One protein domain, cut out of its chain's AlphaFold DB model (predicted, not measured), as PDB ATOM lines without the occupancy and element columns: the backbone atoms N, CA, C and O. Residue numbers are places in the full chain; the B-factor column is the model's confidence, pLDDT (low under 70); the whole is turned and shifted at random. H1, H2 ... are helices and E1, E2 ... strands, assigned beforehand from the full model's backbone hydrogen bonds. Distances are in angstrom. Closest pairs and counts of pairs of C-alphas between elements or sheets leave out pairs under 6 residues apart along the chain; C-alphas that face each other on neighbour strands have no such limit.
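What this domain is: This is residues 113 to 195 of the 375 residues of an uncharacterized protein of Thermoprotei archaeon (UniProt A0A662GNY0). A strongly twisted sheet of five strands, curled like part of a barrel, curls round one long helix, H1, on one of its faces. The hairpin of E4 and E5 reaches toward one end of the longest axis, and the short helix H2, at the end of the printed part, only grazes the sheet with its residues 193 to 195. The printed part has 83 residues, with two named helices and five named strands in the order E1, H1, E2, E3, E4, E5, H2. The sheet order is E2, E3, E1, E5, E4, all antiparallel, and the class is mixed, helices and strands. The whole is compact, with a radius of gyration of the C-alphas of 12.2 A and spans of 35 by 26 by 18 A.

Where its parts are: E1, residues 113 to 118, begins at C-alpha 113 (-8.573, -40.528, 36.011) and is 16.3 A long. H1, residues 124 to 142, is 27.0 A long and ends at C-alpha 142 (-14.404, -47.215, 25.911). E2 is residues 146 to 150, E3 residues 153 to 157 and E4 residues 168 to 172. E5, residues 175 to 186, is 32.0 A long and bends by 54 degrees at residue 183. H2, residues 192 to 195, ends at C-alpha 195 (-4.395, -46.949, 45.768).

How they stand to each other: E1 is an inner strand, antiparallel to E5 at 148 degrees, with N 115 and O 183 2.8 A apart. On its other side is E3, at 157 degrees, with N 116 and O 154 2.8 A apart. E3 and the edge strand E2 form a hairpin, with N 155 and O 147 2.9 A apart. E4, the other edge strand, forms a hairpin with E5, with N 177 and O 170 2.8 A apart. The pairing of E5 is staggered: residues 175 to 179 pair with E4 and residues 179 to 185 with E1. H1 is on the sheet; its closest C-alphas to E2 are those of Gly 139 and Ala 146, 4.9 A apart, and to E4 those of Ala 134 and Ile 170, 6.6 A apart. E1, H1 and E2 make a split strand-helix-strand unit, two strands running the same way with E3 between them, and its crossover is right-handed. H1 and H2 are apart. In H1, 13 of 15 O i to N i+4 pairs are within hydrogen-bond range; H2 is too short for such a pair.

The domain as a whole: The two C-alphas farthest apart, those of Asp 173 and Asn 190, are 37.2 A apart. The printed part has no cut and no long link; the link from E3 to E4, 10 residues, is short and the others are tight. The mean pLDDT of the printed part is 89.0, and residue 125 alone is under 70.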
ATOM      1  N   ILE A 113      -7.333 -39.766  35.896       96.88
ATOM      2  CA  ILE A 113      -8.573 -40.528  36.011       96.88
ATOM      3  C   ILE A 113      -9.775 -39.588  35.942       96.88
ATOM      4  O   ILE A 113      -9.757 -38.499  36.518       96.88
ATOM      5  N   ALA A 114     -10.828 -40.032  35.266       97.12
ATOM      6  CA  ALA A 114     -12.141 -39.403  35.294       97.12
ATOM      7  C   ALA A 114     -13.035 -40.126  36.303       97.12
ATOM      8  O   ALA A 114     -13.094 -41.358  36.319       97.12
ATOM      9  N   LEU A 115     -13.709 -39.368  37.161       97.38
ATOM     10  CA  LEU A 115     -14.602 -39.876  38.194       97.38
ATOM     11  C   LEU A 115     -16.045 -39.549  37.835       97.38
ATOM     12  O   LEU A 115     -16.393 -38.388  37.637       97.38
ATOM     13  N   TYR A 116     -16.886 -40.577  37.818       96.62
ATOM     14  CA  TYR A 116     -18.301 -40.471  37.493       96.62
ATOM     15  C   TYR A 116     -19.148 -40.870  38.688       96.62
ATOM     16  O   TYR A 116     -18.973 -41.960  39.243       96.62
ATOM     17  N   LYS A 117     -20.080 -40.006  39.077       95.12
ATOM     18  CA  LYS A 117     -20.936 -40.192  40.245       95.12
ATOM     19  C   LYS A 117     -22.338 -40.614  39.828       95.12
ATOM     20  O   LYS A 117     -22.946 -40.017  38.945       95.12
ATOM     21  N   MET A 118     -22.854 -41.638  40.495       92.62
ATOM     22  CA  MET A 118     -24.221 -42.110  40.314       92.62
ATOM     23  C   MET A 118     -25.217 -41.098  40.890       92.62
ATOM     24  O   MET A 118     -25.045 -40.638  42.022       92.62
ATOM     25  N   MET A 119     -26.266 -40.782  40.131       89.75
ATOM     26  CA  MET A 119     -27.261 -39.770  40.518       89.75
ATOM     27  C   MET A 119     -28.449 -40.323  41.313       89.75
ATOM     28  O   MET A 119     -29.188 -39.554  41.921       89.75
ATOM     29  N   SER A 120     -28.650 -41.640  41.328       79.19
ATOM     30  CA  SER A 120     -29.763 -42.272  42.037       79.19
ATOM     31  C   SER A 120     -29.388 -42.721  43.451       79.19
ATOM     32  O   SER A 120     -28.224 -42.976  43.775       79.19
ATOM     33  N   SER A 121     -30.397 -42.832  44.315       73.56
ATOM     34  CA  SER A 121     -30.258 -43.446  45.633       73.56
ATOM     35  C   SER A 121     -30.394 -44.966  45.519       73.56
ATOM     36  O   SER A 121     -31.309 -45.488  44.889       73.56
ATOM     37  N   ALA A 122     -29.468 -45.693  46.140       75.25
ATOM     38  CA  ALA A 122     -29.521 -47.144  46.275       75.25
ATOM     39  C   ALA A 122     -29.011 -47.539  47.666       75.25
ATOM     40  O   ALA A 122     -28.276 -46.783  48.311       75.25
ATOM     41  N   SER A 123     -29.390 -48.727  48.144       76.88
ATOM     42  CA  SER A 123     -28.882 -49.244  49.417       76.88
ATOM     43  C   SER A 123     -27.363 -49.445  49.357       76.88
ATOM     44  O   SER A 123     -26.782 -49.648  48.290       76.88
ATOM     45  N   ARG A 124     -26.685 -49.415  50.513       71.62
ATOM     46  CA  ARG A 124     -25.217 -49.526  50.564       71.62
ATOM     47  C   ARG A 124     -24.696 -50.815  49.929       71.62
ATOM     48  O   ARG A 124     -23.683 -50.752  49.247       71.62
ATOM     49  N   SER A 125     -25.365 -51.951  50.124       69.88
ATOM     50  CA  SER A 125     -24.984 -53.230  49.505       69.88
ATOM     51  C   SER A 125     -25.143 -53.195  47.982       69.88
ATOM     52  O   SER A 125     -24.232 -53.586  47.252       69.88
ATOM     53  N   MET A 126     -26.255 -52.642  47.500       77.38
ATOM     54  CA  MET A 126     -26.557 -52.525  46.076       77.38
ATOM     55  C   MET A 126     -25.612 -51.542  45.372       77.38
ATOM     56  O   MET A 126     -25.136 -51.830  44.278       77.38
ATOM     57  N   LEU A 127     -25.242 -50.439  46.034       84.44
ATOM     58  CA  LEU A 127     -24.311 -49.435  45.510       84.44
ATOM     59  C   LEU A 127     -22.999 -50.053  45.024       84.44
ATOM     60  O   LEU A 127     -22.529 -49.710  43.937       84.44
ATOM     61  N   TYR A 128     -22.398 -50.966  45.794       83.19
ATOM     62  CA  TYR A 128     -21.128 -51.567  45.389       83.19
ATOM     63  C   TYR A 128     -21.285 -52.447  44.144       83.19
ATOM     64  O   TYR A 128     -20.478 -52.332  43.222       83.19
ATOM     65  N   ARG A 129     -22.345 -53.261  44.084       81.06
ATOM     66  CA  ARG A 129     -22.644 -54.119  42.929       81.06
ATOM     67  C   ARG A 129     -22.909 -53.300  41.667       81.06
ATOM     68  O   ARG A 129     -22.273 -53.536  40.643       81.06
ATOM     69  N   LEU A 130     -23.795 -52.306  41.761       84.75
ATOM     70  CA  LEU A 130     -24.155 -51.429  40.643       84.75
ATOM     71  C   LEU A 130     -22.922 -50.715  40.086       84.75
ATOM     72  O   LEU A 130     -22.707 -50.698  38.879       84.75
ATOM     73  N   THR A 131     -22.072 -50.183  40.967       89.50
ATOM     74  CA  THR A 131     -20.872 -49.451  40.544       89.50
ATOM     75  C   THR A 131     -19.835 -50.368  39.886       89.50
ATOM     76  O   THR A 131     -19.148 -49.944  38.961       89.50
ATOM     77  N   ASP A 132     -19.699 -51.621  40.332       88.12
ATOM     78  CA  ASP A 132     -18.782 -52.574  39.692       88.12
ATOM     79  C   ASP A 132     -19.281 -52.984  38.297       88.12
ATOM     80  O   ASP A 132     -18.509 -52.989  37.337       88.12
ATOM     81  N   ASN A 133     -20.587 -53.227  38.148       87.44
ATOM     82  CA  ASN A 133     -21.210 -53.473  36.844       87.44
ATOM     83  C   ASN A 133     -21.075 -52.262  35.907       87.44
ATOM     84  O   ASN A 133     -20.733 -52.430  34.735       87.44
ATOM     85  N   ALA A 134     -21.280 -51.050  36.430       90.12
ATOM     86  CA  ALA A 134     -21.084 -49.796  35.706       90.12
ATOM     87  C   ALA A 134     -19.661 -49.677  35.157       90.12
ATOM     88  O   ALA A 134     -19.471 -49.426  33.971       90.12
ATOM     89  N   ALA A 135     -18.663 -49.927  36.009       92.88
ATOM     90  CA  ALA A 135     -17.261 -49.893  35.621       92.88
ATOM     91  C   ALA A 135     -16.949 -50.902  34.507       92.88
ATOM     92  O   ALA A 135     -16.278 -50.556  33.542       92.88
ATOM     93  N   ARG A 136     -17.474 -52.133  34.588       90.00
ATOM     94  CA  ARG A 136     -17.282 -53.134  33.524       90.00
ATOM     95  C   ARG A 136     -17.873 -52.674  32.193       90.00
ATOM     96  O   ARG A 136     -17.177 -52.743  31.185       90.00
ATOM     97  N   LYS A 137     -19.119 -52.185  32.193       89.62
ATOM     98  CA  LYS A 137     -19.786 -51.686  30.978       89.62
ATOM     99  C   LYS A 137     -19.042 -50.492  30.379       89.62
ATOM    100  O   LYS A 137     -18.792 -50.481  29.180       89.62
ATOM    101  N   LEU A 138     -18.628 -49.537  31.214       91.31
ATOM    102  CA  LEU A 138     -17.855 -48.375  30.779       91.31
ATOM    103  C   LEU A 138     -16.508 -48.786  30.167       91.31
ATOM    104  O   LEU A 138     -16.152 -48.313  29.091       91.31
ATOM    105  N   GLY A 139     -15.782 -49.703  30.810       90.75
ATOM    106  CA  GLY A 139     -14.515 -50.215  30.285       90.75
ATOM    107  C   GLY A 139     -14.677 -50.969  28.961       90.75
ATOM    108  O   GLY A 139     -13.845 -50.829  28.072       90.75
ATOM    109  N   MET A 140     -15.768 -51.724  28.785       89.31
ATOM    110  CA  MET A 140     -16.086 -52.375  27.505       89.31
ATOM    111  C   MET A 140     -16.411 -51.363  26.403       89.31
ATOM    112  O   MET A 140     -15.928 -51.513  25.287       89.31
ATOM    113  N   ALA A 141     -17.206 -50.335  26.713       88.38
ATOM    114  CA  ALA A 141     -17.624 -49.325  25.742       88.38
ATOM    115  C   ALA A 141     -16.468 -48.424  25.282       88.38
ATOM    116  O   ALA A 141     -16.432 -48.003  24.131       88.38
ATOM    117  N   THR A 142     -15.529 -48.127  26.180       89.19
ATOM    118  CA  THR A 142     -14.404 -47.215  25.911       89.19
ATOM    119  C   THR A 142     -13.125 -47.929  25.487       89.19
ATOM    120  O   THR A 142     -12.228 -47.299  24.940       89.19
ATOM    121  N   GLY A 143     -13.000 -49.227  25.778       89.06
ATOM    122  CA  GLY A 143     -11.737 -49.958  25.654       89.06
ATOM    123  C   GLY A 143     -10.689 -49.582  26.711       89.06
ATOM    124  O   GLY A 143      -9.582 -50.119  26.679       89.06
ATOM    125  N   LEU A 144     -11.018 -48.696  27.657       91.56
ATOM    126  CA  LEU A 144     -10.110 -48.201  28.693       91.56
ATOM    127  C   LEU A 144     -10.273 -48.966  30.015       91.56
ATOM    128  O   LEU A 144     -11.250 -49.687  30.248       91.56
ATOM    129  N   GLU A 145      -9.308 -48.814  30.927       94.06
ATOM    130  CA  GLU A 145      -9.441 -49.392  32.262       94.06
ATOM    131  C   GLU A 145     -10.449 -48.617  33.112       94.06
ATOM    132  O   GLU A 145     -10.253 -47.449  33.432       94.06
ATOM    133  N   ALA A 146     -11.497 -49.303  33.558       94.94
ATOM    134  CA  ALA A 146     -12.470 -48.768  34.498       94.94
ATOM    135  C   ALA A 146     -12.602 -49.673  35.726       94.94
ATOM    136  O   ALA A 146     -12.545 -50.905  35.631       94.94
ATOM    137  N   ALA A 147     -12.789 -49.059  36.891       96.06
ATOM    138  CA  ALA A 147     -13.032 -49.760  38.146       96.06
ATOM    139  C   ALA A 147     -13.878 -48.909  39.101       96.06
ATOM    140  O   ALA A 147     -13.958 -47.686  38.998       96.06
ATOM    141  N   GLN A 148     -14.498 -49.552  40.085       94.50
ATOM    142  CA  GLN A 148     -15.167 -48.837  41.166       94.50
ATOM    143  C   GLN A 148     -14.149 -48.072  42.028       94.50
ATOM    144  O   GLN A 148     -13.306 -48.691  42.682       94.50
ATOM    145  N   TYR A 149     -14.308 -46.755  42.147       94.44
ATOM    146  CA  TYR A 149     -13.493 -45.911  43.027       94.44
ATOM    147  C   TYR A 149     -14.010 -45.941  44.479       94.44
ATOM    148  O   TYR A 149     -13.271 -46.193  45.431       94.44
ATOM    149  N   LYS A 150     -15.326 -45.781  44.657       90.56
ATOM    150  CA  LYS A 150     -16.063 -45.994  45.919       90.56
ATOM    151  C   LYS A 150     -17.517 -46.365  45.602       90.56
ATOM    152  O   LYS A 150     -17.907 -46.344  44.441       90.56
ATOM    153  N   GLY A 151     -18.322 -46.712  46.607       87.81
ATOM    154  CA  GLY A 151     -19.754 -46.949  46.386       87.81
ATOM    155  C   GLY A 151     -20.413 -45.739  45.709       87.81
ATOM    156  O   GLY A 151     -20.293 -44.624  46.215       87.81
ATOM    157  N   GLY A 152     -21.047 -45.959  44.555       90.75
ATOM    158  CA  GLY A 152     -21.685 -44.926  43.736       90.75
ATOM    159  C   GLY A 152     -20.738 -44.100  42.860       90.75
ATOM    160  O   GLY A 152     -21.199 -43.137  42.254       90.75
ATOM    161  N   VAL A 153     -19.438 -44.421  42.791       94.88
ATOM    162  CA  VAL A 153     -18.472 -43.693  41.946       94.88
ATOM    163  C   VAL A 153     -17.590 -44.644  41.142       94.88
ATOM    164  O   VAL A 153     -16.868 -45.473  41.707       94.88
ATOM    165  N   VAL A 154     -17.612 -44.478  39.822       95.94
ATOM    166  CA  VAL A 154     -16.762 -45.197  38.863       95.94
ATOM    167  C   VAL A 154     -15.565 -44.324  38.509       95.94
ATOM    168  O   VAL A 154     -15.727 -43.134  38.264       95.94
ATOM    169  N   GLY A 155     -14.372 -44.913  38.480       97.00
ATOM    170  CA  GLY A 155     -13.186 -44.287  37.907       97.00
ATOM    171  C   GLY A 155     -12.859 -44.893  36.543       97.00
ATOM    172  O   GLY A 155     -12.931 -46.113  36.380       97.00
ATOM    173  N   LEU A 156     -12.479 -44.045  35.594       96.75
ATOM    174  CA  LEU A 156     -11.984 -44.397  34.265       96.75
ATOM    175  C   LEU A 156     -10.554 -43.873  34.121       96.75
ATOM    176  O   LEU A 156     -10.304 -42.697  34.376       96.75
ATOM    177  N   VAL A 157      -9.621 -44.733  33.730       96.31
ATOM    178  CA  VAL A 157      -8.238 -44.350  33.434       96.31
ATOM    179  C   VAL A 157      -8.185 -43.646  32.087       96.31
ATOM    180  O   VAL A 157      -8.684 -44.173  31.096       96.31
ATOM    181  N   LEU A 158      -7.558 -42.470  32.054       94.38
ATOM    182  CA  LEU A 158      -7.309 -41.723  30.827       94.38
ATOM    183  C   LEU A 158      -5.863 -41.972  30.383       94.38
ATOM    184  O   LEU A 158      -4.933 -41.838  31.181       94.38
ATOM    185  N   VAL A 159      -5.680 -42.359  29.122       88.06
ATOM    186  CA  VAL A 159      -4.366 -42.650  28.532       88.06
ATOM    187  C   VAL A 159      -3.962 -41.483  27.637       88.06
ATOM    188  O   VAL A 159      -4.712 -41.121  26.734       88.06
ATOM    189  N   GLY A 160      -2.786 -40.898  27.876       80.62
ATOM    190  CA  GLY A 160      -2.317 -39.727  27.129       80.62
ATOM    191  C   GLY A 160      -3.287 -38.543  27.235       80.62
ATOM    192  O   GLY A 160      -3.740 -38.202  28.330       80.62
ATOM    193  N   ASP A 161      -3.632 -37.962  26.087       79.00
ATOM    194  CA  ASP A 161      -4.519 -36.796  25.975       79.00
ATOM    195  C   ASP A 161      -5.984 -37.170  25.684       79.00
ATOM    196  O   ASP A 161      -6.759 -36.351  25.196       79.00
ATOM    197  N   VAL A 162      -6.389 -38.414  25.966       85.19
ATOM    198  CA  VAL A 162      -7.788 -38.833  25.805       85.19
ATOM    199  C   VAL A 162      -8.680 -38.051  26.772       85.19
ATOM    200  O   VAL A 162      -8.521 -38.127  27.994       85.19
ATOM    201  N   GLU A 163      -9.640 -37.315  26.213       87.31
ATOM    202  CA  GLU A 163     -10.668 -36.612  26.979       87.31
ATOM    203  C   GLU A 163     -11.663 -37.599  27.612       87.31
ATOM    204  O   GLU A 163     -11.949 -38.660  27.041       87.31
ATOM    205  N   PRO A 164     -12.205 -37.284  28.803       87.88
ATOM    206  CA  PRO A 164     -13.197 -38.125  29.439       87.88
ATOM    207  C   PRO A 164     -14.456 -38.184  28.579       87.88
ATOM    208  O   PRO A 164     -14.900 -37.191  28.000       87.88
ATOM    209  N   VAL A 165     -15.084 -39.355  28.553       87.44
ATOM    210  CA  VAL A 165     -16.434 -39.475  28.004       87.44
ATOM    211  C   VAL A 165     -17.374 -38.617  28.853       87.44
ATOM    212  O   VAL A 165     -17.171 -38.493  30.064       87.44
ATOM    213  N   GLY A 166     -18.393 -38.024  28.233       87.62
ATOM    214  CA  GLY A 166     -19.458 -37.346  28.966       87.62
ATOM    215  C   GLY A 166     -20.282 -38.305  29.835       87.62
ATOM    216  O   GLY A 166     -19.925 -39.466  30.056       87.62
ATOM    217  N   ASP A 167     -21.412 -37.810  30.319       91.56
ATOM    218  CA  ASP A 167     -22.330 -38.586  31.149       91.56
ATOM    219  C   ASP A 167     -22.808 -39.856  30.436       91.56
ATOM    220  O   ASP A 167     -23.023 -39.877  29.221       91.56
ATOM    221  N   PHE A 168     -23.022 -40.921  31.204       90.56
ATOM    222  CA  PHE A 168     -23.477 -42.197  30.661       90.56
ATOM    223  C   PHE A 168     -24.584 -42.821  31.506       90.56
ATOM    224  O   PHE A 168     -24.786 -42.499  32.680       90.56
ATOM    225  N   LYS A 169     -25.322 -43.740  30.886       89.06
ATOM    226  CA  LYS A 169     -26.375 -44.522  31.531       89.06
ATOM    227  C   LYS A 169     -26.089 -46.004  31.374       89.06
ATOM    228  O   LYS A 169     -25.534 -46.431  30.364       89.06
ATOM    229  N   ILE A 170     -26.479 -46.774  32.378       83.25
ATOM    230  CA  ILE A 170     -26.467 -48.231  32.318       83.25
ATOM    231  C   ILE A 170     -27.847 -48.761  32.672       83.25
ATOM    232  O   ILE A 170     -28.422 -48.362  33.681       83.25
ATOM    233  N   ASP A 171     -28.331 -49.697  31.870       81.31
ATOM    234  CA  ASP A 171     -29.523 -50.472  32.196       81.31
ATOM    235  C   ASP A 171     -29.096 -51.767  32.883       81.31
ATOM    236  O   ASP A 171     -28.217 -52.486  32.390       81.31
ATOM    237  N   LEU A 172     -29.655 -52.031  34.056       73.38
ATOM    238  CA  LEU A 172     -29.481 -53.259  34.822       73.38
ATOM    239  C   LEU A 172     -30.866 -53.802  35.197       73.38
ATOM    240  O   LEU A 172     -31.865 -53.095  35.050       73.38
ATOM    241  N   ASP A 173     -30.932 -55.034  35.694       70.50
ATOM    242  CA  ASP A 173     -32.201 -55.678  36.068       70.50
ATOM    243  C   ASP A 173     -32.962 -54.873  37.139       70.50
ATOM    244  O   ASP A 173     -34.187 -54.910  37.219       70.50
ATOM    245  N   GLU A 174     -32.235 -54.100  37.949       72.56
ATOM    246  CA  GLU A 174     -32.770 -53.228  38.994       72.56
ATOM    247  C   GLU A 174     -33.209 -51.843  38.486       72.56
ATOM    248  O   GLU A 174     -33.755 -51.057  39.261       72.56
ATOM    249  N   GLY A 175     -32.961 -51.521  37.211       80.12
ATOM    250  CA  GLY A 175     -33.352 -50.268  36.565       80.12
ATOM    251  C   GLY A 175     -32.224 -49.559  35.809       80.12
ATOM    252  O   GLY A 175     -31.103 -50.054  35.676       80.12
ATOM    253  N   ALA A 176     -32.537 -48.363  35.308       84.81
ATOM    254  CA  ALA A 176     -31.596 -47.500  34.601       84.81
ATOM    255  C   ALA A 176     -30.879 -46.550  35.574       84.81
ATOM    256  O   ALA A 176     -31.515 -45.784  36.303       84.81
ATOM    257  N   PHE A 177     -29.548 -46.555  35.556       88.31
ATOM    258  CA  PHE A 177     -28.704 -45.753  36.444       88.31
ATOM    259  C   PHE A 177     -27.875 -44.754  35.638       88.31
ATOM    260  O   PHE A 177     -27.132 -45.138  34.735       88.31
ATOM    261  N   ALA A 178     -27.989 -43.468  35.978       91.12
ATOM    262  CA  ALA A 178     -27.227 -42.390  35.353       91.12
ATOM    263  C   ALA A 178     -25.969 -42.050  36.162       91.12
ATOM    264  O   ALA A 178     -26.028 -41.907  37.389       91.12
ATOM    265  N   PHE A 179     -24.856 -41.889  35.452       94.19
ATOM    266  CA  PHE A 179     -23.552 -41.519  35.975       94.19
ATOM    267  C   PHE A 179     -23.090 -40.226  35.308       94.19
ATOM    268  O   PHE A 179     -22.969 -40.166  34.085       94.19
ATOM    269  N   VAL A 180     -22.841 -39.207  36.126       95.38
ATOM    270  CA  VAL A 180     -22.437 -37.868  35.683       95.38
ATOM    271  C   VAL A 180     -20.956 -37.670  35.960       95.38
ATOM    272  O   VAL A 180     -20.470 -38.107  37.009       95.38
ATOM    273  N   LEU A 181     -20.237 -37.036  35.035       96.12
ATOM    274  CA  LEU A 181     -18.836 -36.678  35.242       96.12
ATOM    275  C   LEU A 181     -18.722 -35.685  36.412       96.12
ATOM    276  O   LEU A 181     -19.219 -34.566  36.348       96.12
ATOM    277  N   ASP A 182     -18.070 -36.111  37.492       94.94
ATOM    278  CA  ASP A 182     -17.912 -35.338  38.730       94.94
ATOM    279  C   ASP A 182     -16.589 -34.562  38.722       94.94
ATOM    280  O   ASP A 182     -16.553 -33.377  39.043       94.94
ATOM    281  N   ASN A 183     -15.486 -35.223  38.348       94.06
ATOM    282  CA  ASN A 183     -14.156 -34.611  38.330       94.06
ATOM    283  C   ASN A 183     -13.163 -35.395  37.451       94.06
ATOM    284  O   ASN A 183     -13.290 -36.608  37.288       94.06
ATOM    285  N   VAL A 184     -12.117 -34.722  36.971       96.19
ATOM    286  CA  VAL A 184     -10.901 -35.333  36.423       96.19
ATOM    287  C   VAL A 184      -9.726 -34.964  37.322       96.19
ATOM    288  O   VAL A 184      -9.424 -33.789  37.515       96.19
ATOM    289  N   LYS A 185      -9.035 -35.967  37.865       95.94
ATOM    290  CA  LYS A 185      -7.883 -35.761  38.756       95.94
ATOM    291  C   LYS A 185      -6.687 -36.601  38.334       95.94
ATOM    292  O   LYS A 185      -6.821 -37.573  37.596       95.94
ATOM    293  N   ILE A 186      -5.516 -36.238  38.845       96.75
ATOM    294  CA  ILE A 186      -4.316 -37.072  38.779       96.75
ATOM    295  C   ILE A 186      -4.317 -38.007  39.993       96.75
ATOM    296  O   ILE A 186      -4.642 -37.584  41.103       96.75
ATOM    297  N   VAL A 187      -3.980 -39.276  39.771       96.62
ATOM    298  CA  VAL A 187      -3.808 -40.287  40.821       96.62
ATOM    299  C   VAL A 187      -2.650 -39.891  41.736       96.62
ATOM    300  O   VAL A 187      -1.530 -39.667  41.277       96.62
ATOM    301  N   ASP A 188      -2.909 -39.840  43.038       96.06
ATOM    302  CA  ASP A 188      -1.916 -39.662  44.088       96.06
ATOM    303  C   ASP A 188      -1.799 -40.946  44.912       96.06
ATOM    304  O   ASP A 188      -2.695 -41.316  45.668       96.06
ATOM    305  N   PHE A 189      -0.653 -41.616  44.811       94.19
ATOM    306  CA  PHE A 189      -0.394 -42.847  45.552       94.19
ATOM    307  C   PHE A 189      -0.309 -42.651  47.069       94.19
ATOM    308  O   PHE A 189      -0.326 -43.649  47.781       94.19
ATOM    309  N   ASN A 190      -0.289 -41.424  47.602       92.25
ATOM    310  CA  ASN A 190      -0.463 -41.196  49.042       92.25
ATOM    311  C   ASN A 190      -1.932 -41.289  49.486       92.25
ATOM    312  O   ASN A 190      -2.198 -41.647  50.640       92.25
ATOM    313  N   ASP A 191      -2.888 -41.082  48.579       92.62
ATOM    314  CA  ASP A 191      -4.313 -41.244  48.853       92.62
ATOM    315  C   ASP A 191      -4.698 -42.735  48.851       92.62
ATOM    316  O   ASP A 191      -4.481 -43.488  47.898       92.62
ATOM    317  N   PHE A 192      -5.290 -43.187  49.957       92.69
ATOM    318  CA  PHE A 192      -5.727 -44.573  50.114       92.69
ATOM    319  C   PHE A 192      -6.756 -45.003  49.054       92.69
ATOM    320  O   PHE A 192      -6.701 -46.133  48.572       92.69
ATOM    321  N   ARG A 193      -7.698 -44.131  48.680       93.38
ATOM    322  CA  ARG A 193      -8.745 -44.425  47.689       93.38
ATOM    323  C   ARG A 193      -8.168 -44.597  46.297       93.38
ATOM    324  O   ARG A 193      -8.580 -45.524  45.600       93.38
ATOM    325  N   ASP A 194      -7.202 -43.765  45.933       96.12
ATOM    326  CA  ASP A 194      -6.470 -43.893  44.676       96.12
ATOM    327  C   ASP A 194      -5.737 -45.238  44.615       96.12
ATOM    328  O   ASP A 194      -5.888 -45.985  43.646       96.12
ATOM    329  N   ARG A 195      -5.040 -45.627  45.692       95.38
ATOM    330  CA  ARG A 195      -4.395 -46.949  45.768       95.38
ATOM    331  C   ARG A 195      -5.396 -48.099  45.645       95.38
ATOM    332  O   ARG A 195      -5.140 -49.043  44.902       95.38
TER     333      ARG A 195